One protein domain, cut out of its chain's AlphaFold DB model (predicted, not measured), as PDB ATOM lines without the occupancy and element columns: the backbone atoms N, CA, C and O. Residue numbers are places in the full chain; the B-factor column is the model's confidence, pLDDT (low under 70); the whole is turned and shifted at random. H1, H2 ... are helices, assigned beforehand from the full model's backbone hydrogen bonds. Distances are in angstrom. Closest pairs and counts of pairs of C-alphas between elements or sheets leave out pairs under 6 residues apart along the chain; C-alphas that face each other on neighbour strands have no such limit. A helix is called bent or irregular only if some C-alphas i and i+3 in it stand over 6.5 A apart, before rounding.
ATOM      1  N   PHE A  21      29.257  -6.309 -44.405       78.44
ATOM      2  CA  PHE A  21      27.838  -6.614 -44.535       78.44
ATOM      3  C   PHE A  21      27.511  -7.671 -45.607       78.44
ATOM      4  O   PHE A  21      26.812  -8.637 -45.319       78.44
ATOM      5  N   VAL A  22      28.033  -7.529 -46.831       83.81
ATOM      6  CA  VAL A  22      27.803  -8.484 -47.932       83.81
ATOM      7  C   VAL A  22      28.466  -9.823 -47.623       83.81
ATOM      8  O   VAL A  22      27.866 -10.868 -47.859       83.81
ATOM      9  N   ALA A  23      29.672  -9.798 -47.046       82.56
ATOM     10  CA  ALA A  23      30.351 -11.010 -46.601       82.56
ATOM     11  C   ALA A  23      29.542 -11.740 -45.514       82.56
ATOM     12  O   ALA A  23      29.315 -12.939 -45.634       82.56
ATOM     13  N   GLY A  24      29.039 -11.013 -44.510       81.50
ATOM     14  CA  GLY A  24      28.185 -11.572 -43.460       81.50
ATOM     15  C   GLY A  24      26.890 -12.173 -44.009       81.50
ATOM     16  O   GLY A  24      26.559 -13.310 -43.684       81.50
ATOM     17  N   LEU A  25      26.203 -11.457 -44.905       83.19
ATOM     18  CA  LEU A  25      24.993 -11.954 -45.562       83.19
ATOM     19  C   LEU A  25      25.266 -13.253 -46.329       83.19
ATOM     20  O   LEU A  25      24.548 -14.235 -46.154       83.19
ATOM     21  N   LEU A  26      26.323 -13.278 -47.146       85.50
ATOM     22  CA  LEU A  26      26.675 -14.450 -47.944       85.50
ATOM     23  C   LEU A  26      27.045 -15.642 -47.053       85.50
ATOM     24  O   LEU A  26      26.618 -16.765 -47.325       85.50
ATOM     25  N   THR A  27      27.791 -15.406 -45.971       83.19
ATOM     26  CA  THR A  27      28.135 -16.437 -44.988       83.19
ATOM     27  C   THR A  27      26.892 -16.996 -44.300       83.19
ATOM     28  O   THR A  27      26.769 -18.214 -44.221       83.19
ATOM     29  N   THR A  28      25.940 -16.164 -43.870       83.50
ATOM     30  CA  THR A  28      24.691 -16.646 -43.254       83.50
ATOM     31  C   THR A  28      23.839 -17.432 -44.248       83.50
ATOM     32  O   THR A  28      23.386 -18.527 -43.926       83.50
ATOM     33  N   CYS A  29      23.663 -16.930 -45.475       84.50
ATOM     34  CA  CYS A  29      22.863 -17.611 -46.497       84.50
ATOM     35  C   CYS A  29      23.475 -18.941 -46.953       84.50
ATOM     36  O   CYS A  29      22.744 -19.875 -47.270       84.50
ATOM     37  N   THR A  30      24.805 -19.039 -46.984       85.94
ATOM     38  CA  THR A  30      25.513 -20.256 -47.412       85.94
ATOM     39  C   THR A  30      25.672 -21.259 -46.269       85.94
ATOM     40  O   THR A  30      26.058 -22.399 -46.509       85.94
ATOM     41  N   ASN A  31      25.384 -20.872 -45.022       87.12
ATOM     42  CA  ASN A  31      25.566 -21.742 -43.871       87.12
ATOM     43  C   ASN A  31      24.298 -22.580 -43.588       87.12
ATOM     44  O   ASN A  31      23.355 -22.069 -42.976       87.12
ATOM     45  N   PRO A  32      24.267 -23.882 -43.944       85.56
ATOM     46  CA  PRO A  32      23.102 -24.735 -43.704       85.56
ATOM     47  C   PRO A  32      22.794 -24.903 -42.211       85.56
ATOM     48  O   PRO A  32      21.642 -25.139 -41.848       85.56
ATOM     49  N   TYR A  33      23.796 -24.742 -41.338       84.88
ATOM     50  CA  TYR A  33      23.618 -24.836 -39.891       84.88
ATOM     51  C   TYR A  33      22.629 -23.792 -39.368       84.88
ATOM     52  O   TYR A  33      21.857 -24.098 -38.466       84.88
ATOM     53  N   PHE A  34      22.588 -22.591 -39.959       85.81
ATOM     54  CA  PHE A  34      21.649 -21.547 -39.547       85.81
ATOM     55  C   PHE A  34      20.193 -22.001 -39.713       85.81
ATOM     56  O   PHE A  34      19.389 -21.904 -38.786       85.81
ATOM     57  N   PHE A  35      19.866 -22.568 -40.875       88.56
ATOM     58  CA  PHE A  35      18.527 -23.083 -41.155       88.56
ATOM     59  C   PHE A  35      18.203 -24.317 -40.310       88.56
ATOM     60  O   PHE A  35      17.118 -24.400 -39.736       88.56
ATOM     61  N   LEU A  36      19.152 -25.253 -40.184       90.25
ATOM     62  CA  LEU A  36      18.976 -26.450 -39.359       90.25
ATOM     63  C   LEU A  36      18.733 -26.098 -37.890       90.25
ATOM     64  O   LEU A  36      17.860 -26.694 -37.260       90.25
ATOM     65  N   TRP A  37      19.456 -25.118 -37.353       91.25
ATOM     66  CA  TRP A  37      19.281 -24.652 -35.982       91.25
ATOM     67  C   TRP A  37      17.878 -24.078 -35.755       91.25
ATOM     68  O   TRP A  37      17.220 -24.454 -34.786       91.25
ATOM     69  N   TRP A  38      17.378 -23.244 -36.672       91.62
ATOM     70  CA  TRP A  38      16.024 -22.686 -36.577       91.62
ATOM     71  C   TRP A  38      14.932 -23.758 -36.653       91.62
ATOM     72  O   TRP A  38      13.971 -23.703 -35.887       91.62
ATOM     73  N   ILE A  39      15.091 -24.754 -37.530       93.50
ATOM     74  CA  ILE A  39      14.127 -25.855 -37.690       93.50
ATOM     75  C   ILE A  39      14.108 -26.779 -36.465       93.50
ATOM     76  O   ILE A  39      13.064 -27.332 -36.131       93.50
ATOM     77  N   THR A  40      15.244 -26.955 -35.790       93.25
ATOM     78  CA  THR A  40      15.380 -27.897 -34.670       93.25
ATOM     79  C   THR A  40      15.250 -27.196 -33.318       93.25
ATOM     80  O   THR A  40      14.207 -27.245 -32.660       93.25
ATOM     81  N   VAL A  41      16.316 -26.525 -32.897       92.25
ATOM     82  CA  VAL A  41      16.443 -25.875 -31.594       92.25
ATOM     83  C   VAL A  41      15.522 -24.661 -31.521       92.25
ATOM     84  O   VAL A  41      14.738 -24.558 -30.582       92.25
ATOM     85  N   GLY A  42      15.536 -23.796 -32.539       89.56
ATOM     86  CA  GLY A  42      14.698 -22.594 -32.596       89.56
ATOM     87  C   GLY A  42      13.205 -22.906 -32.469       89.56
ATOM     88  O   GLY A  42      12.521 -22.337 -31.617       89.56
ATOM     89  N   ALA A  43      12.709 -23.873 -33.247       90.69
ATOM     90  CA  ALA A  43      11.326 -24.339 -33.168       90.69
ATOM     91  C   ALA A  43      10.968 -24.858 -31.765       90.69
ATOM     92  O   ALA A  43       9.918 -24.506 -31.225       90.69
ATOM     93  N   THR A  44      11.865 -25.628 -31.142       92.31
ATOM     94  CA  THR A  44      11.667 -26.154 -29.784       92.31
ATOM     95  C   THR A  44      11.609 -25.032 -28.742       92.31
ATOM     96  O   THR A  44      10.734 -25.042 -27.876       92.31
ATOM     97  N   LEU A  45      12.496 -24.033 -28.827       90.12
ATOM     98  CA  LEU A  45      12.483 -22.880 -27.920       90.12
ATOM     99  C   LEU A  45      11.178 -22.087 -28.059       90.12
ATOM    100  O   LEU A  45      10.556 -21.760 -27.047       90.12
ATOM    101  N   ILE A  46      10.723 -21.835 -29.291       89.81
ATOM    102  CA  ILE A  46       9.452 -21.145 -29.542       89.81
ATOM    103  C   ILE A  46       8.288 -21.939 -28.949       89.81
ATOM    104  O   ILE A  46       7.508 -21.377 -28.180       89.81
ATOM    105  N   MET A  47       8.188 -23.239 -29.245       90.25
ATOM    106  CA  MET A  47       7.126 -24.099 -28.716       90.25
ATOM    107  C   MET A  47       7.088 -24.089 -27.185       90.25
ATOM    108  O   MET A  47       6.020 -23.921 -26.600       90.25
ATOM    109  N   ASN A  48       8.249 -24.181 -26.535       88.50
ATOM    110  CA  ASN A  48       8.341 -24.132 -25.078       88.50
ATOM    111  C   ASN A  48       7.948 -22.759 -24.515       88.50
ATOM    112  O   ASN A  48       7.275 -22.679 -23.491       88.50
ATOM    113  N   SER A  49       8.322 -21.666 -25.184       86.94
ATOM    114  CA  SER A  49       7.956 -20.313 -24.743       86.94
ATOM    115  C   SER A  49       6.457 -20.028 -24.862       86.94
ATOM    116  O   SER A  49       5.898 -19.316 -24.029       86.94
ATOM    117  N   MET A  50       5.788 -20.646 -25.840       86.06
ATOM    118  CA  MET A  50       4.346 -20.509 -26.062       86.06
ATOM    119  C   MET A  50       3.503 -21.139 -24.946       86.06
ATOM    120  O   MET A  50       2.331 -20.791 -24.816       86.06
ATOM    121  N   ILE A  51       4.085 -21.990 -24.090       86.81
ATOM    122  CA  ILE A  51       3.427 -22.503 -22.872       86.81
ATOM    123  C   ILE A  51       3.042 -21.347 -21.933       86.81
ATOM    124  O   ILE A  51       2.007 -21.392 -21.273       86.81
ATOM    125  N   PHE A  52       3.831 -20.271 -21.927       83.44
ATOM    126  CA  PHE A  52       3.559 -19.042 -21.177       83.44
ATOM    127  C   PHE A  52       2.771 -18.005 -22.006       83.44
ATOM    128  O   PHE A  52       2.657 -16.839 -21.621       83.44
ATOM    129  N   GLY A  53       2.229 -18.413 -23.158       87.75
ATOM    130  CA  GLY A  53       1.513 -17.562 -24.103       87.75
ATOM    131  C   GLY A  53       2.415 -16.587 -24.863       87.75
ATOM    132  O   GLY A  53       3.640 -16.703 -24.887       87.75
ATOM    133  N   PHE A  54       1.795 -15.577 -25.483       87.31
ATOM    134  CA  PHE A  54       2.496 -14.571 -26.294       87.31
ATOM    135  C   PHE A  54       3.558 -13.788 -25.502       87.31
ATOM    136  O   PHE A  54       4.591 -13.405 -26.048       87.31
ATOM    137  N   LEU A  55       3.335 -13.591 -24.198       88.81
ATOM    138  CA  LEU A  55       4.298 -12.921 -23.326       88.81
ATOM    139  C   LEU A  55       5.588 -13.741 -23.160       88.81
ATOM    140  O   LEU A  55       6.675 -13.170 -23.179       88.81
ATOM    141  N   GLY A  56       5.475 -15.071 -23.064       87.12
ATOM    142  CA  GLY A  56       6.624 -15.978 -23.013       87.12
ATOM    143  C   GLY A  56       7.469 -15.926 -24.279       87.12
ATOM    144  O   GLY A  56       8.693 -15.841 -24.199       87.12
ATOM    145  N   PHE A  57       6.821 -15.890 -25.446       89.50
ATOM    146  CA  PHE A  57       7.505 -15.696 -26.724       89.50
ATOM    147  C   PHE A  57       8.256 -14.357 -26.779       89.50
ATOM    148  O   PHE A  57       9.413 -14.318 -27.192       89.50
ATOM    149  N   LEU A  58       7.641 -13.263 -26.316       92.19
ATOM    150  CA  LEU A  58       8.273 -11.942 -26.325       92.19
ATOM    151  C   LEU A  58       9.494 -11.877 -25.389       92.19
ATOM    152  O   LEU A  58      10.533 -11.319 -25.751       92.19
ATOM    153  N   MET A  59       9.396 -12.485 -24.203       92.19
ATOM    154  CA  MET A  59      10.525 -12.600 -23.273       92.19
ATOM    155  C   MET A  59      11.646 -13.463 -23.853       92.19
ATOM    156  O   MET A  59      12.811 -13.082 -23.769       92.19
ATOM    157  N   LEU A  60      11.305 -14.586 -24.490       91.94
ATOM    158  CA  LEU A  60      12.282 -15.429 -25.169       91.94
ATOM    159  C   LEU A  60      12.995 -14.657 -26.283       91.94
ATOM    160  O   LEU A  60      14.220 -14.655 -26.320       91.94
ATOM    161  N   ALA A  61      12.250 -14.000 -27.174       90.88
ATOM    162  CA  ALA A  61      12.813 -13.280 -28.313       90.88
ATOM    163  C   ALA A  61      13.768 -12.167 -27.864       90.88
ATOM    164  O   ALA A  61      14.881 -12.054 -28.373       90.88
ATOM    165  N   THR A  62      13.365 -11.385 -26.860       93.69
ATOM    166  CA  THR A  62      14.199 -10.305 -26.320       93.69
ATOM    167  C   THR A  62      15.439 -10.836 -25.603       93.69
ATOM    168  O   THR A  62      16.538 -10.359 -25.875       93.69
ATOM    169  N   ALA A  63      15.303 -11.850 -24.744       93.62
ATOM    170  CA  ALA A  63      16.442 -12.466 -24.063       93.62
ATOM    171  C   ALA A  63      17.414 -13.132 -25.047       93.62
ATOM    172  O   ALA A  63      18.628 -13.004 -24.895       93.62
ATOM    173  N   HIS A  64      16.888 -13.808 -26.069       92.00
ATOM    174  CA  HIS A  64      17.684 -14.467 -27.095       92.00
ATOM    175  C   HIS A  64      18.496 -13.452 -27.907       92.00
ATOM    176  O   HIS A  64      19.716 -13.566 -27.955       92.00
ATOM    177  N   TRP A  65      17.866 -12.394 -28.429       93.00
ATOM    178  CA  TRP A  65      18.589 -11.345 -29.154       93.00
ATOM    179  C   TRP A  65      19.606 -10.606 -28.284       93.00
ATOM    180  O   TRP A  65      20.685 -10.270 -28.762       93.00
ATOM    181  N   LEU A  66      19.303 -10.354 -27.006       94.56
ATOM    182  CA  LEU A  66      20.269  -9.748 -26.087       94.56
ATOM    183  C   LEU A  66      21.467 -10.665 -25.831       94.56
ATOM    184  O   LEU A  66      22.589 -10.171 -25.725       94.56
ATOM    185  N   CYS A  67      21.241 -11.976 -25.739       94.50
ATOM    186  CA  CYS A  67      22.305 -12.965 -25.613       94.50
ATOM    187  C   CYS A  67      23.211 -12.944 -26.848       94.50
ATOM    188  O   CYS A  67      24.422 -12.792 -26.702       94.50
ATOM    189  N   ASP A  68      22.618 -12.987 -28.044       91.88
ATOM    190  CA  ASP A  68      23.349 -12.952 -29.313       91.88
ATOM    191  C   ASP A  68      24.162 -11.659 -29.446       91.88
ATOM    192  O   ASP A  68      25.370 -11.698 -29.668       91.88
ATOM    193  N   LEU A  69      23.540 -10.500 -29.192       91.81
ATOM    194  CA  LEU A  69      24.227  -9.205 -29.230       91.81
ATOM    195  C   LEU A  69      25.377  -9.131 -28.223       91.81
ATOM    196  O   LEU A  69      26.449  -8.613 -28.548       91.81
ATOM    197  N   SER A  70      25.165  -9.630 -27.003       94.94
ATOM    198  CA  SER A  70      26.194  -9.640 -25.961       94.94
ATOM    199  C   SER A  70      27.359 -10.544 -26.352       94.94
ATOM    200  O   SER A  70      28.517 -10.155 -26.197       94.94
ATOM    201  N   TRP A  71      27.058 -11.728 -26.887       92.50
ATOM    202  CA  TRP A  71      28.052 -12.704 -27.307       92.50
ATOM    203  C   TRP A  71      28.869 -12.212 -28.501       92.50
ATOM    204  O   TRP A  71      30.097 -12.177 -28.426       92.50
ATOM    205  N   ASP A  72      28.216 -11.742 -29.561       88.88
ATOM    206  CA  ASP A  72      28.894 -11.246 -30.760       88.88
ATOM    207  C   ASP A  72      29.726  -9.996 -30.461       88.88
ATOM    208  O   ASP A  72      30.853  -9.862 -30.946       88.88
ATOM    209  N   SER A  73      29.230  -9.107 -29.593       91.06
ATOM    210  CA  SER A  73      29.997  -7.944 -29.131       91.06
ATOM    211  C   SER A  73      31.207  -8.360 -28.299       91.06
ATOM    212  O   SER A  73      32.293  -7.805 -28.471       91.06
ATOM    213  N   PHE A  74      31.052  -9.346 -27.413       92.50
ATOM    214  CA  PHE A  74      32.141  -9.873 -26.597       92.50
ATOM    215  C   PHE A  74      33.226 -10.527 -27.455       92.50
ATOM    216  O   PHE A  74      34.406 -10.202 -27.307       92.50
ATOM    217  N   VAL A  75      32.839 -11.390 -28.397       88.56
ATOM    218  CA  VAL A  75      33.759 -12.027 -29.347       88.56
ATOM    219  C   VAL A  75      34.426 -10.970 -30.227       88.56
ATOM    220  O   VAL A  75      35.648 -10.974 -30.368       88.56
ATOM    221  N   GLY A  76      33.663 -10.012 -30.759       87.12
ATOM    222  CA  GLY A  76      34.190  -8.897 -31.547       87.12
ATOM    223  C   GLY A  76      35.210  -8.064 -30.770       87.12
ATOM    224  O   GLY A  76      36.293  -7.767 -31.282       87.12
ATOM    225  N   PHE A  77      34.923  -7.755 -29.504       87.25
ATOM    226  CA  PHE A  77      35.843  -7.051 -28.612       87.25
ATOM    227  C   PHE A  77      37.100  -7.873 -28.310       87.25
ATOM    228  O   PHE A  77      38.210  -7.341 -28.373       87.25
ATOM    229  N   MET A  78      36.961  -9.174 -28.032       86.00
ATOM    230  CA  MET A  78      38.097 -10.077 -27.834       86.00
ATOM    231  C   MET A  78      38.998 -10.137 -29.069       86.00
ATOM    232  O   MET A  78      40.218 -10.030 -28.946       86.00
ATOM    233  N   VAL A  79      38.417 -10.247 -30.265       83.56
ATOM    234  CA  VAL A  79      39.161 -10.239 -31.532       83.56
ATOM    235  C   VAL A  79      39.850  -8.890 -31.747       83.56
ATOM    236  O   VAL A  79      41.029  -8.853 -32.094       83.56
ATOM    237  N   PHE A  80      39.162  -7.777 -31.479       80.38
ATOM    238  CA  PHE A  80      39.741  -6.438 -31.584       80.38
ATOM    239  C   PHE A  80      40.922  -6.239 -30.620       80.38
ATOM    240  O   PHE A  80      41.964  -5.717 -31.014       80.38
ATOM    241  N   LYS A  81      40.805  -6.721 -29.378       79.31
ATOM    242  CA  LYS A  81      41.882  -6.712 -28.377       79.31
ATOM    243  C   LYS A  81      43.058  -7.605 -28.799       79.31
ATOM    244  O   LYS A  81      44.214  -7.230 -28.618       79.31
ATOM    245  N   SER A  82      42.766  -8.764 -29.391       73.88
ATOM    246  CA  SER A  82      43.749  -9.752 -29.861       73.88
ATOM    247  C   SER A  82      44.462  -9.334 -31.155       73.88
ATOM    248  O   SER A  82      45.545  -9.833 -31.460       73.88
ATOM    249  N   ARG A  83      43.926  -8.354 -31.894       65.81
ATOM    250  CA  ARG A  83      44.502  -7.855 -33.155       65.81
ATOM    251  C   ARG A  83      45.958  -7.390 -33.017       65.81
ATOM    252  O   ARG A  83      46.732  -7.567 -33.951       65.81
ATOM    253  N   GLY A  84      46.351  -6.861 -31.854       65.94
ATOM    254  CA  GLY A  84      47.743  -6.485 -31.562       65.94
ATOM    255  C   GLY A  84      48.702  -7.672 -31.371       65.94
ATOM    256  O   GLY A  84      49.906  -7.520 -31.542       65.94
ATOM    257  N   PHE A  85      48.179  -8.861 -31.059       63.06
ATOM    258  CA  PHE A  85      48.932 -10.112 -30.890       63.06
ATOM    259  C   PHE A  85      48.910 -11.009 -32.142       63.06
ATOM    260  O   PHE A  85      49.538 -12.073 -32.163       63.06
ATOM    261  N   TRP A  86      48.205 -10.594 -33.199       66.88
ATOM    262  CA  TRP A  86      47.958 -11.398 -34.393       66.88
ATOM    263  C   TRP A  86      49.163 -11.393 -35.347       66.88
ATOM    264  O   TRP A  86      49.197 -10.733 -36.381       66.88
ATOM    265  N   ASN A  87      50.197 -12.149 -34.973       73.00
ATOM    266  CA  ASN A  87      51.352 -12.435 -35.821       73.00
ATOM    267  C   ASN A  87      51.062 -13.585 -36.802       73.00
ATOM    268  O   ASN A  87      50.288 -14.494 -36.497       73.00
ATOM    269  N   LYS A  88      51.781 -13.624 -37.937       73.19
ATOM    270  CA  LYS A  88      51.658 -14.684 -38.970       73.19
ATOM    271  C   LYS A  88      51.730 -16.111 -38.399       73.19
ATOM    272  O   LYS A  88      51.029 -17.000 -38.874       73.19
ATOM    273  N   LYS A  89      52.535 -16.321 -37.348       76.50
ATOM    274  CA  LYS A  89      52.658 -17.613 -36.650       76.50
ATOM    275  C   LYS A  89      51.379 -18.018 -35.909       76.50
ATOM    276  O   LYS A  89      50.985 -19.174 -35.976       76.50
ATOM    277  N   VAL A  90      50.718 -17.076 -35.232       80.06
ATOM    278  CA  VAL A  90      49.477 -17.338 -34.480       80.06
ATOM    279  C   VAL A  90      48.346 -17.679 -35.442       80.06
ATOM    280  O   VAL A  90      47.623 -18.643 -35.216       80.06
ATOM    281  N   GLN A  91      48.246 -16.953 -36.558       78.56
ATOM    282  CA  GLN A  91      47.274 -17.261 -37.603       78.56
ATOM    283  C   GLN A  91      47.481 -18.681 -38.155       78.56
ATOM    284  O   GLN A  91      46.531 -19.453 -38.199       78.56
ATOM    285  N   GLN A  92      48.714 -19.066 -38.504       82.19
ATOM    286  CA  GLN A  92      49.001 -20.425 -38.986       82.19
ATOM    287  C   GLN A  92      48.660 -21.514 -37.959       82.19
ATOM    288  O   GLN A  92      48.108 -22.541 -38.341       82.19
ATOM    289  N   ILE A  93      48.938 -21.291 -36.670       88.19
ATOM    290  CA  ILE A  93      48.594 -22.247 -35.606       88.19
ATOM    291  C   ILE A  93      47.074 -22.396 -35.476       88.19
ATOM    292  O   ILE A  93      46.576 -23.517 -35.449       88.19
ATOM    293  N   VAL A  94      46.329 -21.287 -35.431       86.69
ATOM    294  CA  VAL A  94      44.863 -21.312 -35.278       86.69
ATOM    295  C   VAL A  94      44.193 -21.962 -36.489       86.69
ATOM    296  O   VAL A  94      43.328 -22.818 -36.322       86.69
ATOM    297  N   PHE A  95      44.615 -21.610 -37.707       85.69
ATOM    298  CA  PHE A  95      44.095 -22.236 -38.925       85.69
ATOM    299  C   PHE A  95      44.476 -23.717 -39.016       85.69
ATOM    300  O   PHE A  95      43.633 -24.530 -39.385       85.69
ATOM    301  N   GLY A  96      45.703 -24.085 -38.634       90.88
ATOM    302  CA  GLY A  96      46.137 -25.481 -38.578       90.88
ATOM    303  C   GLY A  96      45.320 -26.299 -37.580       90.88
ATOM    304  O   GLY A  96      44.849 -27.382 -37.913       90.88
ATOM    305  N   PHE A  97      45.075 -25.754 -36.387       92.94
ATOM    306  CA  PHE A  97      44.212 -26.377 -35.387       92.94
ATOM    307  C   PHE A  97      42.784 -26.560 -35.911       92.94
ATOM    308  O   PHE A  97      42.254 -27.664 -35.866       92.94
ATOM    309  N   CYS A  98      42.188 -25.510 -36.488       90.69
ATOM    310  CA  CYS A  98      40.841 -25.570 -37.051       90.69
ATOM    311  C   CYS A  98      40.735 -26.613 -38.176       90.69
ATOM    312  O   CYS A  98      39.792 -27.401 -38.197       90.69
ATOM    313  N   PHE A  99      41.736 -26.675 -39.059       92.75
ATOM    314  CA  PHE A  99      41.817 -27.678 -40.118       92.75
ATOM    315  C   PHE A  99      41.854 -29.105 -39.560       92.75
ATOM    316  O   PHE A  99      41.086 -29.958 -40.006       92.75
ATOM    317  N   VAL A 100      42.710 -29.364 -38.566       95.69
ATOM    318  CA  VAL A 100      42.813 -30.683 -37.927       95.69
ATOM    319  C   VAL A 100      41.491 -31.051 -37.261       95.69
ATOM    320  O   VAL A 100      40.962 -32.122 -37.532       95.69
ATOM    321  N   THR A 101      40.913 -30.157 -36.458       92.50
ATOM    322  CA  THR A 101      39.641 -30.405 -35.770       92.50
ATOM    323  C   THR A 101      38.508 -30.701 -36.751       92.50
ATOM    324  O   THR A 101      37.817 -31.704 -36.589       92.50
ATOM    325  N   LEU A 102      38.340 -29.884 -37.796       90.38
ATOM    326  CA  LEU A 102      37.303 -30.094 -38.812       90.38
ATOM    327  C   LEU A 102      37.507 -31.405 -39.576       90.38
ATOM    328  O   LEU A 102      36.541 -32.121 -39.823       90.38
ATOM    329  N   THR A 103      38.753 -31.752 -39.901       92.56
ATOM    330  CA  THR A 103      39.069 -33.016 -40.582       92.56
ATOM    331  C   THR A 103      38.788 -34.214 -39.677       92.56
ATOM    332  O   THR A 103      38.160 -35.173 -40.117       92.56
ATOM    333  N   CYS A 104      39.188 -34.157 -38.404       94.44
ATOM    334  CA  CYS A 104      38.921 -35.210 -37.426       94.44
ATOM    335  C   CYS A 104      37.419 -35.439 -37.236       94.44
ATOM    336  O   CYS A 104      36.971 -36.581 -37.317       94.44
ATOM    337  N   PHE A 105      36.635 -34.374 -37.038       91.38
ATOM    338  CA  PHE A 105      35.179 -34.493 -36.948       91.38
ATOM    339  C   PHE A 105      34.564 -34.999 -38.255       91.38
ATOM    340  O   PHE A 105      33.688 -35.856 -38.211       91.38
ATOM    341  N   GLY A 106      35.039 -34.532 -39.412       89.81
ATOM    342  CA  GLY A 106      34.559 -34.993 -40.716       89.81
ATOM    343  C   GLY A 106      34.777 -36.493 -40.929       89.81
ATOM    344  O   GLY A 106      33.843 -37.209 -41.279       89.81
ATOM    345  N   VAL A 107      35.987 -36.990 -40.655       93.94
ATOM    346  CA  VAL A 107      36.306 -38.425 -40.738       93.94
ATOM    347  C   VAL A 107      35.479 -39.225 -39.733       93.94
ATOM    348  O   VAL A 107      34.922 -40.260 -40.093       93.94
ATOM    349  N   TRP A 108      35.351 -38.734 -38.498       93.00
ATOM    350  CA  TRP A 108      34.534 -39.375 -37.469       93.00
ATOM    351  C   TRP A 108      33.071 -39.518 -37.901       93.00
ATOM    352  O   TRP A 108      32.498 -40.595 -37.764       93.00
ATOM    353  N   PHE A 109      32.477 -38.465 -38.472       89.56
ATOM    354  CA  PHE A 109      31.107 -38.501 -38.984       89.56
ATOM    355  C   PHE A 109      30.923 -39.537 -40.099       89.56
ATOM    356  O   PHE A 109      29.914 -40.233 -40.103       89.56
ATOM    357  N   ILE A 110      31.888 -39.671 -41.017       91.94
ATOM    358  CA  ILE A 110      31.819 -40.664 -42.102       91.94
ATOM    359  C   ILE A 110      31.884 -42.086 -41.542       91.94
ATOM    360  O   ILE A 110      31.082 -42.933 -41.928       91.94
ATOM    361  N   ILE A 111      32.814 -42.349 -40.618       93.12
ATOM    362  CA  ILE A 111      32.952 -43.670 -39.994       93.12
ATOM    363  C   ILE A 111      31.686 -44.016 -39.206       93.12
ATOM    364  O   ILE A 111      31.139 -45.094 -39.401       93.12
ATOM    365  N   SER A 112      31.191 -43.086 -38.388       90.94
ATOM    366  CA  SER A 112      29.987 -43.269 -37.566       90.94
ATOM    367  C   SER A 112      28.685 -43.358 -38.372       90.94
ATOM    368  O   SER A 112      27.651 -43.689 -37.803       90.94
ATOM    369  N   ALA A 113      28.697 -42.986 -39.653       85.88
ATOM    370  CA  ALA A 113      27.555 -43.152 -40.549       85.88
ATOM    371  C   ALA A 113      27.601 -44.482 -41.322       85.88
ATOM    372  O   ALA A 113      26.566 -44.932 -41.810       85.88
ATOM    373  N   LEU A 114      28.788 -45.086 -41.473       86.88
ATOM    374  CA  LEU A 114      28.995 -46.356 -42.179       86.88
ATOM    375  C   LEU A 114      28.984 -47.578 -41.248       86.88
ATOM    376  O   LEU A 114      28.631 -48.666 -41.703       86.88
ATOM    377  N   PHE A 115      29.382 -47.400 -39.987       76.25
ATOM    378  CA  PHE A 115      29.348 -48.402 -38.918       76.25
ATOM    379  C   PHE A 115      28.367 -47.977 -37.830       76.25
ATOM    380  O   PHE A 115      27.624 -48.863 -37.355       76.25
TER     381      PHE A 115
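Overview. This is residues 21 to 115 of the 115 residues of an uncharacterized protein of Candidatus Bathyarchaeota archaeon (UniProt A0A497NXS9). This is an open, flat frame of helices strung end to end: the long arm H2b makes one side, and H2a and H3 run off from its two ends toward the same side of it, with the middle left empty. H2a and H2b, arms of one bent helix H2, make a V with its corner at residues 52 and 53, and short H1 sticks out at the open end of H2a, away from the flat layer that H2b and H3 share. The printed part has 95 residues with three named helices in the order H1, H2, H3, no named strand, and is all helix. It is only just loose, close to extended, with a radius of gyration of the C-alphas of 18.5 A, and it spans 52 by 45 by 22 A.

Arrangement. Start at H1, residues 21 to 30, which touches no helix. A tight link leads to H2, residues 32 to 85, which by its hydrogen bonds was assigned as one helix but is bent: C-alphas 51 and 54 are 8.7 A apart. Its arms are H2a, residues 32 to 51, with a kink of 28 degrees near residue 41, and H2b, residues 54 to 85. H1 and H2a are close but not clearly touching, about perpendicular at 84 degrees; look at their closest C-alphas, those of Thr 28 and Phe 34, 6.9 A apart. Farther along, H2a touches H2b with residues 45 to 50 alone, and H2b touches H2a with residues 56 to 60 alone. Their closest C-alphas are those of Ser 49 and Gly 56, 4.9 A apart, and the arms run opposite ways at a steep tilt of 40 degrees. H2b is itself irregular, with C-alphas 81 and 84 6.7 A apart. Another tight link leads to H3, residues 88 to 114, which is apart from H1, H2a and H2b. In H1 and H3 every O i to N i+4 pair is within hydrogen-bond range; in H2a 13 of 16 are, and in H2b 26 of 28.

Along the chain. Find C-alpha 21 at (27.838, -6.614, -44.535); from there H1 runs 14.1 A to C-alpha 30. H2a runs 28.7 A from C-alpha 32 to C-alpha 51. Look next at C-alpha 54, at (2.496, -14.571, -26.294), where H2b begins its 46.9 A to C-alpha 85. H3 runs 39.1 A from C-alpha 88 to C-alpha 114 at (28.995, -46.356, -42.179).

Size, cuts and confidence. The two C-alphas farthest apart are those of Gly 53 and Lys 89, 52.7 A. Residues 21 to 33 and 65 to 115 stand free. The printed part has no cut, no link is long, and Phe 115 is the chain's last residue. The mean pLDDT of the printed part is 87.1; look at residues 83 to 86 for the model's low confidence, under 70.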